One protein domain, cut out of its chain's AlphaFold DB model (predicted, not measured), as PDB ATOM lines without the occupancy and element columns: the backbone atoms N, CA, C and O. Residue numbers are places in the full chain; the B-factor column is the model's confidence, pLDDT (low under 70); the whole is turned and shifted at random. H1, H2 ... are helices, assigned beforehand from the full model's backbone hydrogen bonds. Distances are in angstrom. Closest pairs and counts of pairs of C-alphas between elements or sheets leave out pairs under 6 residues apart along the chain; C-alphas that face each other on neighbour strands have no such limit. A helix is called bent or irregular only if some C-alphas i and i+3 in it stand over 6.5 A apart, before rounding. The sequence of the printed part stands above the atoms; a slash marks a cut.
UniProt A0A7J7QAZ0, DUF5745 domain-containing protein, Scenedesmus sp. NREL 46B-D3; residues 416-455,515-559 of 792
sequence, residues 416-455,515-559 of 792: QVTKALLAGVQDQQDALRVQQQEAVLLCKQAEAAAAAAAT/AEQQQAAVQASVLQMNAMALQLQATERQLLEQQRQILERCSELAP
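This is residues 416 to 455 and 515 to 559 of the 792 residues of the protein "DUF5745 domain-containing protein" of Scenedesmus sp. NREL 46B-D3 (UniProt A0A7J7QAZ0). Two long helices, H1 and H2, run side by side in opposite ways, each along the length of a thin rod, their lines crossing at a slight slant of 14 degrees. They stay loosely spaced along the rod, and the stretch that joins them in the chain is not printed. The printed part has 85 residues with two named helices, H1 and then H2, and no named strand; the class is all helix. The whole is extended, with a radius of gyration of the C-alphas of 19.6 A, and the C-alphas span 67 by 18 by 12 A.

H1, residues 416 to 455, and H2, residues 515 to 559, are close but not clearly touching, with 1 pair of C-alphas within 8 A. Their closest C-alphas, those of Cys 443 and Met 529, are 8.0 A apart. Their centres are 12.2 A apart. Their lines stand at a shallow tilt of 14 degrees, and they run opposite ways. In H1 every O i to N i+4 pair is within hydrogen-bond range; in H2 40 of 41 are.

H1 begins at C-alpha 416 at (124.607, 169.354, 198.654) and measures 58.2 A to C-alpha 455 at (68.418, 176.443, 185.389). H2, the longest helix with 45 residues, measures 67.6 A from C-alpha 515 at (66.307, 185.752, 195.590) to C-alpha 559 at (133.786, 184.721, 192.645). H2 is irregular, but only just: C-alphas 556 and 559 are 6.7 A apart, and its line is a rough one.

The two C-alphas farthest apart, those of Ala 515 and Pro 559, are 67.6 A apart. The link across the cut, from H1 to H2, leaves residues 456 to 514 not printed, and C-alphas 455 and 515 are 14.0 A apart across it. The mean pLDDT of the printed part is 83.6, and no printed residue is under 70.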
ATOM      1  N   GLN A 416     125.691 170.192 198.134       81.75
ATOM      2  CA  GLN A 416     124.607 169.354 198.654       81.75
ATOM      3  C   GLN A 416     123.509 170.186 199.341       81.75
ATOM      4  O   GLN A 416     122.327 169.915 199.137       81.75
ATOM      5  N   VAL A 417     123.880 171.239 200.080       79.94
ATOM      6  CA  VAL A 417     122.935 172.209 200.662       79.94
ATOM      7  C   VAL A 417     122.218 173.008 199.570       79.94
ATOM      8  O   VAL A 417     120.997 173.121 199.625       79.94
ATOM      9  N   THR A 418     122.917 173.496 198.539       76.75
ATOM     10  CA  THR A 418     122.278 174.168 197.392       76.75
ATOM     11  C   THR A 418     121.286 173.246 196.680       76.75
ATOM     12  O   THR A 418     120.177 173.673 196.371       76.75
ATOM     13  N   LYS A 419     121.629 171.966 196.474       80.75
ATOM     14  CA  LYS A 419     120.718 170.986 195.866       80.75
ATOM     15  C   LYS A 419     119.479 170.721 196.734       80.75
ATOM     16  O   LYS A 419     118.384 170.622 196.191       80.75
ATOM     17  N   ALA A 420     119.635 170.641 198.056       79.38
ATOM     18  CA  ALA A 420     118.514 170.480 198.984       79.38
ATOM     19  C   ALA A 420     117.598 171.719 199.028       79.38
ATOM     20  O   ALA A 420     116.380 171.576 199.069       79.38
ATOM     21  N   LEU A 421     118.167 172.929 198.961       75.50
ATOM     22  CA  LEU A 421     117.396 174.175 198.876       75.50
ATOM     23  C   LEU A 421     116.615 174.278 197.559       75.50
ATOM     24  O   LEU A 421     115.442 174.636 197.583       75.50
ATOM     25  N   LEU A 422     117.228 173.917 196.426       77.50
ATOM     26  CA  LEU A 422     116.544 173.887 195.129       77.50
ATOM     27  C   LEU A 422     115.399 172.862 195.103       77.50
ATOM     28  O   LEU A 422     114.332 173.176 194.585       77.50
ATOM     29  N   ALA A 423     115.588 171.681 195.705       82.00
ATOM     30  CA  ALA A 423     114.517 170.695 195.859       82.00
ATOM     31  C   ALA A 423     113.354 171.246 196.705       82.00
ATOM     32  O   ALA A 423     112.220 171.231 196.247       82.00
ATOM     33  N   GLY A 424     113.633 171.843 197.870       82.38
ATOM     34  CA  GLY A 424     112.584 172.421 198.720       82.38
ATOM     35  C   GLY A 424     111.807 173.580 198.076       82.38
ATOM     36  O   GLY A 424     110.627 173.758 198.367       82.38
ATOM     37  N   VAL A 425     112.433 174.350 197.175       75.31
ATOM     38  CA  VAL A 425     111.734 175.372 196.368       75.31
ATOM     39  C   VAL A 425     110.858 174.726 195.288       75.31
ATOM     40  O   VAL A 425     109.742 175.193 195.068       75.31
ATOM     41  N   GLN A 426     111.313 173.639 194.656       79.94
ATOM     42  CA  GLN A 426     110.504 172.866 193.706       79.94
ATOM     43  C   GLN A 426     109.274 172.253 194.396       79.94
ATOM     44  O   GLN A 426     108.155 172.441 193.924       79.94
ATOM     45  N   ASP A 427     109.465 171.618 195.556       82.31
ATOM     46  CA  ASP A 427     108.388 171.028 196.360       82.31
ATOM     47  C   ASP A 427     107.337 172.085 196.761       82.31
ATOM     48  O   ASP A 427     106.133 171.834 196.692       82.31
ATOM     49  N   GLN A 428     107.769 173.303 197.125       72.31
ATOM     50  CA  GLN A 428     106.861 174.427 197.390       72.31
ATOM     51  C   GLN A 428     106.122 174.913 196.135       72.31
ATOM     52  O   GLN A 428     104.933 175.227 196.215       72.31
ATOM     53  N   GLN A 429     106.790 174.972 194.980       76.75
ATOM     54  CA  GLN A 429     106.170 175.403 193.726       76.75
ATOM     55  C   GLN A 429     105.104 174.408 193.245       76.75
ATOM     56  O   GLN A 429     104.028 174.820 192.806       76.75
ATOM     57  N   ASP A 430     105.361 173.106 193.367       82.25
ATOM     58  CA  ASP A 430     104.391 172.083 192.979       82.25
ATOM     59  C   ASP A 430     103.256 171.935 194.012       82.25
ATOM     60  O   ASP A 430     102.104 171.740 193.620       82.25
ATOM     61  N   ALA A 431     103.507 172.171 195.308       81.12
ATOM     62  CA  ALA A 431     102.440 172.313 196.307       81.12
ATOM     63  C   ALA A 431     101.513 173.512 196.010       81.12
ATOM     64  O   ALA A 431     100.288 173.371 196.046       81.12
ATOM     65  N   LEU A 432     102.075 174.674 195.646       77.56
ATOM     66  CA  LEU A 432     101.300 175.849 195.227       77.56
ATOM     67  C   LEU A 432     100.492 175.583 193.947       77.56
ATOM     68  O   LEU A 432      99.336 175.996 193.866       77.56
ATOM     69  N   ARG A 433     101.042 174.838 192.976       83.88
ATOM     70  CA  ARG A 433     100.287 174.383 191.791       83.88
ATOM     71  C   ARG A 433      99.094 173.511 192.158       83.88
ATOM     72  O   ARG A 433      98.017 173.730 191.612       83.88
ATOM     73  N   VAL A 434      99.259 172.541 193.060       86.12
ATOM     74  CA  VAL A 434      98.148 171.683 193.508       86.12
ATOM     75  C   VAL A 434      97.065 172.527 194.186       86.12
ATOM     76  O   VAL A 434      95.894 172.406 193.832       86.12
ATOM     77  N   GLN A 435      97.447 173.457 195.067       77.69
ATOM     78  CA  GLN A 435      96.504 174.367 195.725       77.69
ATOM     79  C   GLN A 435      95.775 175.289 194.724       77.69
ATOM     80  O   GLN A 435      94.575 175.529 194.852       77.69
ATOM     81  N   GLN A 436      96.471 175.771 193.691       76.06
ATOM     82  CA  GLN A 436      95.884 176.576 192.614       76.06
ATOM     83  C   GLN A 436      94.922 175.750 191.738       76.06
ATOM     84  O   GLN A 436      93.854 176.238 191.371       76.06
ATOM     85  N   GLN A 437      95.247 174.486 191.444       84.88
ATOM     86  CA  GLN A 437      94.358 173.563 190.726       84.88
ATOM     87  C   GLN A 437      93.101 173.221 191.539       84.88
ATOM     88  O   GLN A 437      92.006 173.204 190.976       84.88
ATOM     89  N   GLU A 438      93.234 173.003 192.849       84.25
ATOM     90  CA  GLU A 438      92.101 172.780 193.753       84.25
ATOM     91  C   GLU A 438      91.195 174.019 193.827       84.25
ATOM     92  O   GLU A 438      89.981 173.901 193.662       84.25
ATOM     93  N   ALA A 439      91.769 175.222 193.952       74.12
ATOM     94  CA  ALA A 439      91.013 176.473 193.903       74.12
ATOM     95  C   ALA A 439      90.250 176.645 192.574       74.12
ATOM     96  O   ALA A 439      89.067 176.982 192.580       74.12
ATOM     97  N   VAL A 440      90.877 176.346 191.428       81.81
ATOM     98  CA  VAL A 440      90.216 176.378 190.108       81.81
ATOM     99  C   VAL A 440      89.104 175.325 189.994       81.81
ATOM    100  O   VAL A 440      88.071 175.594 189.377       81.81
ATOM    101  N   LEU A 441      89.269 174.142 190.595       85.25
ATOM    102  CA  LEU A 441      88.213 173.126 190.674       85.25
ATOM    103  C   LEU A 441      87.029 173.594 191.529       85.25
ATOM    104  O   LEU A 441      85.885 173.420 191.113       85.25
ATOM    105  N   LEU A 442      87.287 174.223 192.679       82.81
ATOM    106  CA  LEU A 442      86.249 174.783 193.548       82.81
ATOM    107  C   LEU A 442      85.491 175.932 192.865       82.81
ATOM    108  O   LEU A 442      84.262 175.945 192.910       82.81
ATOM    109  N   CYS A 443      86.182 176.825 192.146       76.38
ATOM    110  CA  CYS A 443      85.538 177.851 191.318       76.38
ATOM    111  C   CYS A 443      84.619 177.224 190.258       76.38
ATOM    112  O   CYS A 443      83.446 177.582 190.181       76.38
ATOM    113  N   LYS A 444      85.095 176.218 189.508       82.06
ATOM    114  CA  LYS A 444      84.280 175.510 188.500       82.06
ATOM    115  C   LYS A 444      83.081 174.773 189.105       82.06
ATOM    116  O   LYS A 444      82.023 174.713 188.482       82.06
ATOM    117  N   GLN A 445      83.206 174.231 190.319       83.25
ATOM    118  CA  GLN A 445      82.075 173.643 191.045       83.25
ATOM    119  C   GLN A 445      81.062 174.710 191.488       83.25
ATOM    120  O   GLN A 445      79.859 174.484 191.363       83.25
ATOM    121  N   ALA A 446      81.520 175.879 191.947       77.25
ATOM    122  CA  ALA A 446      80.651 177.000 192.300       77.25
ATOM    123  C   ALA A 446      79.914 177.572 191.073       77.25
ATOM    124  O   ALA A 446      78.708 177.811 191.140       77.25
ATOM    125  N   GLU A 447      80.599 177.715 189.935       81.38
ATOM    126  CA  GLU A 447      80.009 178.097 188.645       81.38
ATOM    127  C   GLU A 447      78.957 177.080 188.179       81.38
ATOM    128  O   GLU A 447      77.837 177.461 187.838       81.38
ATOM    129  N   ALA A 448      79.271 175.781 188.227       84.12
ATOM    130  CA  ALA A 448      78.332 174.718 187.869       84.12
ATOM    131  C   ALA A 448      77.106 174.683 188.801       84.12
ATOM    132  O   ALA A 448      75.980 174.510 188.331       84.12
ATOM    133  N   ALA A 449      77.294 174.899 190.107       82.44
ATOM    134  CA  ALA A 449      76.203 174.988 191.075       82.44
ATOM    135  C   ALA A 449      75.324 176.233 190.848       82.44
ATOM    136  O   ALA A 449      74.097 176.138 190.913       82.44
ATOM    137  N   ALA A 450      75.924 177.384 190.525       77.62
ATOM    138  CA  ALA A 450      75.199 178.604 190.176       77.62
ATOM    139  C   ALA A 450      74.405 178.442 188.867       77.62
ATOM    140  O   ALA A 450      73.233 178.819 188.809       77.62
ATOM    141  N   ALA A 451      74.998 177.816 187.846       81.50
ATOM    142  CA  ALA A 451      74.320 177.490 186.594       81.50
ATOM    143  C   ALA A 451      73.147 176.522 186.819       81.50
ATOM    144  O   ALA A 451      72.041 176.779 186.341       81.50
ATOM    145  N   ALA A 452      73.338 175.466 187.618       85.38
ATOM    146  CA  ALA A 452      72.276 174.530 187.983       85.38
ATOM    147  C   ALA A 452      71.134 175.214 188.760       85.38
ATOM    148  O   ALA A 452      69.963 174.971 188.464       85.38
ATOM    149  N   ALA A 453      71.449 176.112 189.699       80.06
ATOM    150  CA  ALA A 453      70.454 176.895 190.431       80.06
ATOM    151  C   ALA A 453      69.669 177.847 189.507       80.06
ATOM    152  O   ALA A 453      68.442 177.917 189.595       80.06
ATOM    153  N   ALA A 454      70.346 178.523 188.573       78.38
ATOM    154  CA  ALA A 454      69.703 179.369 187.568       78.38
ATOM    155  C   ALA A 454      68.802 178.556 186.618       78.38
ATOM    156  O   ALA A 454      67.680 178.969 186.324       78.38
ATOM    157  N   THR A 455      69.240 177.367 186.186       85.44
ATOM    158  CA  THR A 455      68.418 176.443 185.389       85.44
ATOM    159  C   THR A 455      67.201 175.946 186.175       85.44
ATOM    160  O   THR A 455      66.095 175.948 185.639       85.44
ATOM    161  N   ALA A 515      65.482 185.818 196.797       80.69
ATOM    162  CA  ALA A 515      66.307 185.752 195.590       80.69
ATOM    163  C   ALA A 515      67.357 186.878 195.544       80.69
ATOM    164  O   ALA A 515      68.519 186.614 195.239       80.69
ATOM    165  N   GLU A 516      66.990 188.108 195.922       87.31
ATOM    166  CA  GLU A 516      67.922 189.240 196.041       87.31
ATOM    167  C   GLU A 516      69.021 188.972 197.086       87.31
ATOM    168  O   GLU A 516      70.203 189.200 196.817       87.31
ATOM    169  N   GLN A 517      68.667 188.422 198.255       87.38
ATOM    170  CA  GLN A 517      69.651 188.022 199.272       87.38
ATOM    171  C   GLN A 517      70.576 186.902 198.778       87.38
ATOM    172  O   GLN A 517      71.782 186.950 199.029       87.38
ATOM    173  N   GLN A 518      70.049 185.917 198.043       85.62
ATOM    174  CA  GLN A 518      70.858 184.842 197.468       85.62
ATOM    175  C   GLN A 518      71.808 185.365 196.377       85.62
ATOM    176  O   GLN A 518      72.976 184.977 196.351       85.62
ATOM    177  N   GLN A 519      71.359 186.294 195.529       87.75
ATOM    178  CA  GLN A 519      72.205 186.956 194.532       87.75
ATOM    179  C   GLN A 519      73.321 187.783 195.193       87.75
ATOM    180  O   GLN A 519      74.478 187.680 194.784       87.75
ATOM    181  N   ALA A 520      73.006 188.540 196.247       86.69
ATOM    182  CA  ALA A 520      73.998 189.294 197.015       86.69
ATOM    183  C   ALA A 520      75.038 188.375 197.686       86.69
ATOM    184  O   ALA A 520      76.230 188.684 197.673       86.69
ATOM    185  N   ALA A 521      74.617 187.221 198.218       84.06
ATOM    186  CA  ALA A 521      75.521 186.229 198.803       84.06
ATOM    187  C   ALA A 521      76.469 185.605 197.759       84.06
ATOM    188  O   ALA A 521      77.668 185.483 198.015       84.06
ATOM    189  N   VAL A 522      75.967 185.273 196.562       85.25
ATOM    190  CA  VAL A 522      76.805 184.795 195.444       85.25
ATOM    191  C   VAL A 522      77.796 185.877 195.006       85.25
ATOM    192  O   VAL A 522      78.981 185.593 194.851       85.25
ATOM    193  N   GLN A 523      77.357 187.133 194.875       85.06
ATOM    194  CA  GLN A 523      78.237 188.236 194.479       85.06
ATOM    195  C   GLN A 523      79.335 188.513 195.522       85.06
ATOM    196  O   GLN A 523      80.488 188.731 195.153       85.06
ATOM    197  N   ALA A 524      79.013 188.435 196.818       85.31
ATOM    198  CA  ALA A 524      79.999 188.523 197.895       85.31
ATOM    199  C   ALA A 524      81.015 187.366 197.848       85.31
ATOM    200  O   ALA A 524      82.213 187.599 198.007       85.31
ATOM    201  N   SER A 525      80.563 186.140 197.560       86.81
ATOM    202  CA  SER A 525      81.439 184.973 197.398       86.81
ATOM    203  C   SER A 525      82.401 185.128 196.213       86.81
ATOM    204  O   SER A 525      83.597 184.890 196.368       86.81
ATOM    205  N   VAL A 526      81.929 185.621 195.060       82.75
ATOM    206  CA  VAL A 526      82.786 185.909 193.891       82.75
ATOM    207  C   VAL A 526      83.832 186.983 194.205       82.75
ATOM    208  O   VAL A 526      85.002 186.823 193.859       82.75
ATOM    209  N   LEU A 527      83.457 188.052 194.920       87.56
ATOM    210  CA  LEU A 527      84.414 189.074 195.364       87.56
ATOM    211  C   LEU A 527      85.464 188.506 196.334       87.56
ATOM    212  O   LEU A 527      86.640 188.856 196.228       87.56
ATOM    213  N   GLN A 528      85.074 187.596 197.232       89.56
ATOM    214  CA  GLN A 528      86.000 186.914 198.142       89.56
ATOM    215  C   GLN A 528      86.967 185.977 197.398       89.56
ATOM    216  O   GLN A 528      88.159 185.969 197.710       89.56
ATOM    217  N   MET A 529      86.494 185.229 196.394       78.56
ATOM    218  CA  MET A 529      87.352 184.380 195.553       78.56
ATOM    219  C   MET A 529      88.347 185.216 194.735       78.56
ATOM    220  O   MET A 529      89.533 184.897 194.711       78.56
ATOM    221  N   ASN A 530      87.910 186.339 194.155       85.94
ATOM    222  CA  ASN A 530      88.800 187.256 193.433       85.94
ATOM    223  C   ASN A 530      89.865 187.885 194.351       85.94
ATOM    224  O   ASN A 530      91.028 187.986 193.964       85.94
ATOM    225  N   ALA A 531      89.503 188.260 195.583       87.25
ATOM    226  CA  ALA A 531      90.465 188.751 196.570       87.25
ATOM    227  C   ALA A 531      91.505 187.677 196.949       87.25
ATOM    228  O   ALA A 531      92.695 187.979 197.041       87.25
ATOM    229  N   MET A 532      91.079 186.418 197.103       86.81
ATOM    230  CA  MET A 532      91.975 185.288 197.372       86.81
ATOM    231  C   MET A 532      92.913 184.994 196.190       86.81
ATOM    232  O   MET A 532      94.101 184.763 196.403       86.81
ATOM    233  N   ALA A 533      92.420 185.064 194.950       82.19
ATOM    234  CA  ALA A 533      93.238 184.888 193.748       82.19
ATOM    235  C   ALA A 533      94.333 185.966 193.626       82.19
ATOM    236  O   ALA A 533      95.494 185.641 193.376       82.19
ATOM    237  N   LEU A 534      93.994 187.236 193.885       88.69
ATOM    238  CA  LEU A 534      94.966 188.335 193.928       88.69
ATOM    239  C   LEU A 534      95.990 188.163 195.062       88.69
ATOM    240  O   LEU A 534      97.172 188.446 194.872       88.69
ATOM    241  N   GLN A 535      95.567 187.661 196.227       90.12
ATOM    242  CA  GLN A 535      96.476 187.357 197.335       90.12
ATOM    243  C   GLN A 535      97.457 186.228 196.976       90.12
ATOM    244  O   GLN A 535      98.650 186.361 197.248       90.12
ATOM    245  N   LEU A 536      96.988 185.158 196.321       84.06
ATOM    246  CA  LEU A 536      97.844 184.067 195.839       84.06
ATOM    247  C   LEU A 536      98.876 184.573 194.816       84.06
ATOM    248  O   LEU A 536     100.068 184.305 194.971       84.06
ATOM    249  N   GLN A 537      98.451 185.384 193.842       87.31
ATOM    250  CA  GLN A 537      99.343 185.996 192.849       87.31
ATOM    251  C   GLN A 537     100.397 186.922 193.491       87.31
ATOM    252  O   GLN A 537     101.549 186.967 193.051       87.31
ATOM    253  N   ALA A 538     100.038 187.639 194.561       87.25
ATOM    254  CA  ALA A 538     100.990 188.438 195.331       87.25
ATOM    255  C   ALA A 538     102.023 187.561 196.065       87.25
ATOM    256  O   ALA A 538     103.215 187.873 196.035       87.25
ATOM    257  N   THR A 539     101.602 186.441 196.669       85.69
ATOM    258  CA  THR A 539     102.532 185.498 197.315       85.69
ATOM    259  C   THR A 539     103.440 184.770 196.322       85.69
ATOM    260  O   THR A 539     104.615 184.572 196.619       85.69
ATOM    261  N   GLU A 540     102.949 184.446 195.123       87.81
ATOM    262  CA  GLU A 540     103.757 183.869 194.040       87.81
ATOM    263  C   GLU A 540     104.869 184.836 193.604       87.81
ATOM    264  O   GLU A 540     106.044 184.464 193.584       87.81
ATOM    265  N   ARG A 541     104.534 186.113 193.363       88.12
ATOM    266  CA  ARG A 541     105.530 187.160 193.069       88.12
ATOM    267  C   ARG A 541     106.554 187.328 194.195       88.12
ATOM    268  O   ARG A 541     107.739 187.484 193.913       88.12
ATOM    269  N   GLN A 542     106.127 187.262 195.459       89.25
ATOM    270  CA  GLN A 542     107.034 187.345 196.608       89.25
ATOM    271  C   GLN A 542     107.995 186.143 196.692       89.25
ATOM    272  O   GLN A 542     109.157 186.321 197.057       89.25
ATOM    273  N   LEU A 543     107.540 184.935 196.340       84.88
ATOM    274  CA  LEU A 543     108.372 183.728 196.327       84.88
ATOM    275  C   LEU A 543     109.387 183.754 195.174       84.88
ATOM    276  O   LEU A 543     110.561 183.460 195.392       84.88
ATOM    277  N   LEU A 544     108.974 184.187 193.977       87.31
ATOM    278  CA  LEU A 544     109.870 184.378 192.829       87.31
ATOM    279  C   LEU A 544     110.951 185.438 193.111       87.31
ATOM    280  O   LEU A 544     112.123 185.227 192.803       87.31
ATOM    281  N   GLU A 545     110.594 186.546 193.763       90.69
ATOM    282  CA  GLU A 545     111.558 187.578 194.165       90.69
ATOM    283  C   GLU A 545     112.502 187.085 195.287       90.69
ATOM    284  O   GLU A 545     113.696 187.383 195.253       90.69
ATOM    285  N   GLN A 546     112.047 186.232 196.219       85.69
ATOM    286  CA  GLN A 546     112.969 185.530 197.130       85.69
ATOM    287  C   GLN A 546     113.918 184.581 196.387       85.69
ATOM    288  O   GLN A 546     115.114 184.565 196.685       85.69
ATOM    289  N   GLN A 547     113.422 183.806 195.417       84.94
ATOM    290  CA  GLN A 547     114.247 182.897 194.616       84.94
ATOM    291  C   GLN A 547     115.334 183.675 193.856       84.94
ATOM    292  O   GLN A 547     116.503 183.289 193.896       84.94
ATOM    293  N   ARG A 548     114.976 184.817 193.255       93.00
ATOM    294  CA  ARG A 548     115.919 185.761 192.640       93.00
ATOM    295  C   ARG A 548     116.980 186.240 193.633       93.00
ATOM    296  O   ARG A 548     118.166 186.115 193.342       93.00
ATOM    297  N   GLN A 549     116.588 186.733 194.808       89.81
ATOM    298  CA  GLN A 549     117.532 187.236 195.820       89.81
ATOM    299  C   GLN A 549     118.465 186.144 196.370       89.81
ATOM    300  O   GLN A 549     119.606 186.430 196.739       89.81
ATOM    301  N   ILE A 550     118.016 184.885 196.411       88.00
ATOM    302  CA  ILE A 550     118.865 183.734 196.743       88.00
ATOM    303  C   ILE A 550     119.880 183.480 195.620       88.00
ATOM    304  O   ILE A 550     121.068 183.332 195.907       88.00
ATOM    305  N   LEU A 551     119.446 183.475 194.356       85.56
ATOM    306  CA  LEU A 551     120.325 183.285 193.196       85.56
ATOM    307  C   LEU A 551     121.364 184.410 193.059       85.56
ATOM    308  O   LEU A 551     122.530 184.120 192.803       85.56
ATOM    309  N   GLU A 552     120.976 185.663 193.303       90.50
ATOM    310  CA  GLU A 552     121.873 186.826 193.284       90.50
ATOM    311  C   GLU A 552     122.925 186.743 194.402       90.50
ATOM    312  O   GLU A 552     124.119 186.858 194.141       90.50
ATOM    313  N   ARG A 553     122.543 186.375 195.633       87.44
ATOM    314  CA  ARG A 553     123.528 186.102 196.700       87.44
ATOM    315  C   ARG A 553     124.428 184.903 196.394       87.44
ATOM    316  O   ARG A 553     125.586 184.872 196.810       87.44
ATOM    317  N   CYS A 554     123.930 183.896 195.676       82.94
ATOM    318  CA  CYS A 554     124.765 182.789 195.214       82.94
ATOM    319  C   CYS A 554     125.767 183.227 194.133       82.94
ATOM    320  O   CYS A 554     126.899 182.739 194.153       82.94
ATOM    321  N   SER A 555     125.406 184.156 193.238       85.81
ATOM    322  CA  SER A 555     126.337 184.702 192.243       85.81
ATOM    323  C   SER A 555     127.352 185.673 192.857       85.81
ATOM    324  O   SER A 555     128.514 185.615 192.470       85.81
ATOM    325  N   GLU A 556     126.990 186.457 193.883       88.50
ATOM    326  CA  GLU A 556     127.935 187.256 194.690       88.50
ATOM    327  C   GLU A 556     128.998 186.384 195.392       88.50
ATOM    328  O   GLU A 556     130.176 186.743 195.461       88.50
ATOM    329  N   LEU A 557     128.602 185.216 195.913       85.94
ATOM    330  CA  LEU A 557     129.499 184.303 196.634       85.94
ATOM    331  C   LEU A 557     130.398 183.464 195.706       85.94
ATOM    332  O   LEU A 557     131.483 183.042 196.121       85.94
ATOM    333  N   ALA A 558     129.983 183.231 194.458       83.19
ATOM    334  CA  ALA A 558     130.723 182.433 193.481       83.19
ATOM    335  C   ALA A 558     132.161 182.937 193.189       83.19
ATOM    336  O   ALA A 558     133.086 182.125 193.305       83.19
ATOM    337  N   PRO A 559     132.426 184.228 192.877       83.81
ATOM    338  CA  PRO A 559     133.786 184.721 192.645       83.81
ATOM    339  C   PRO A 559     134.649 184.699 193.915       83.81
ATOM    340  O   PRO A 559     135.853 184.449 193.830       83.81
TER     341      PRO A 559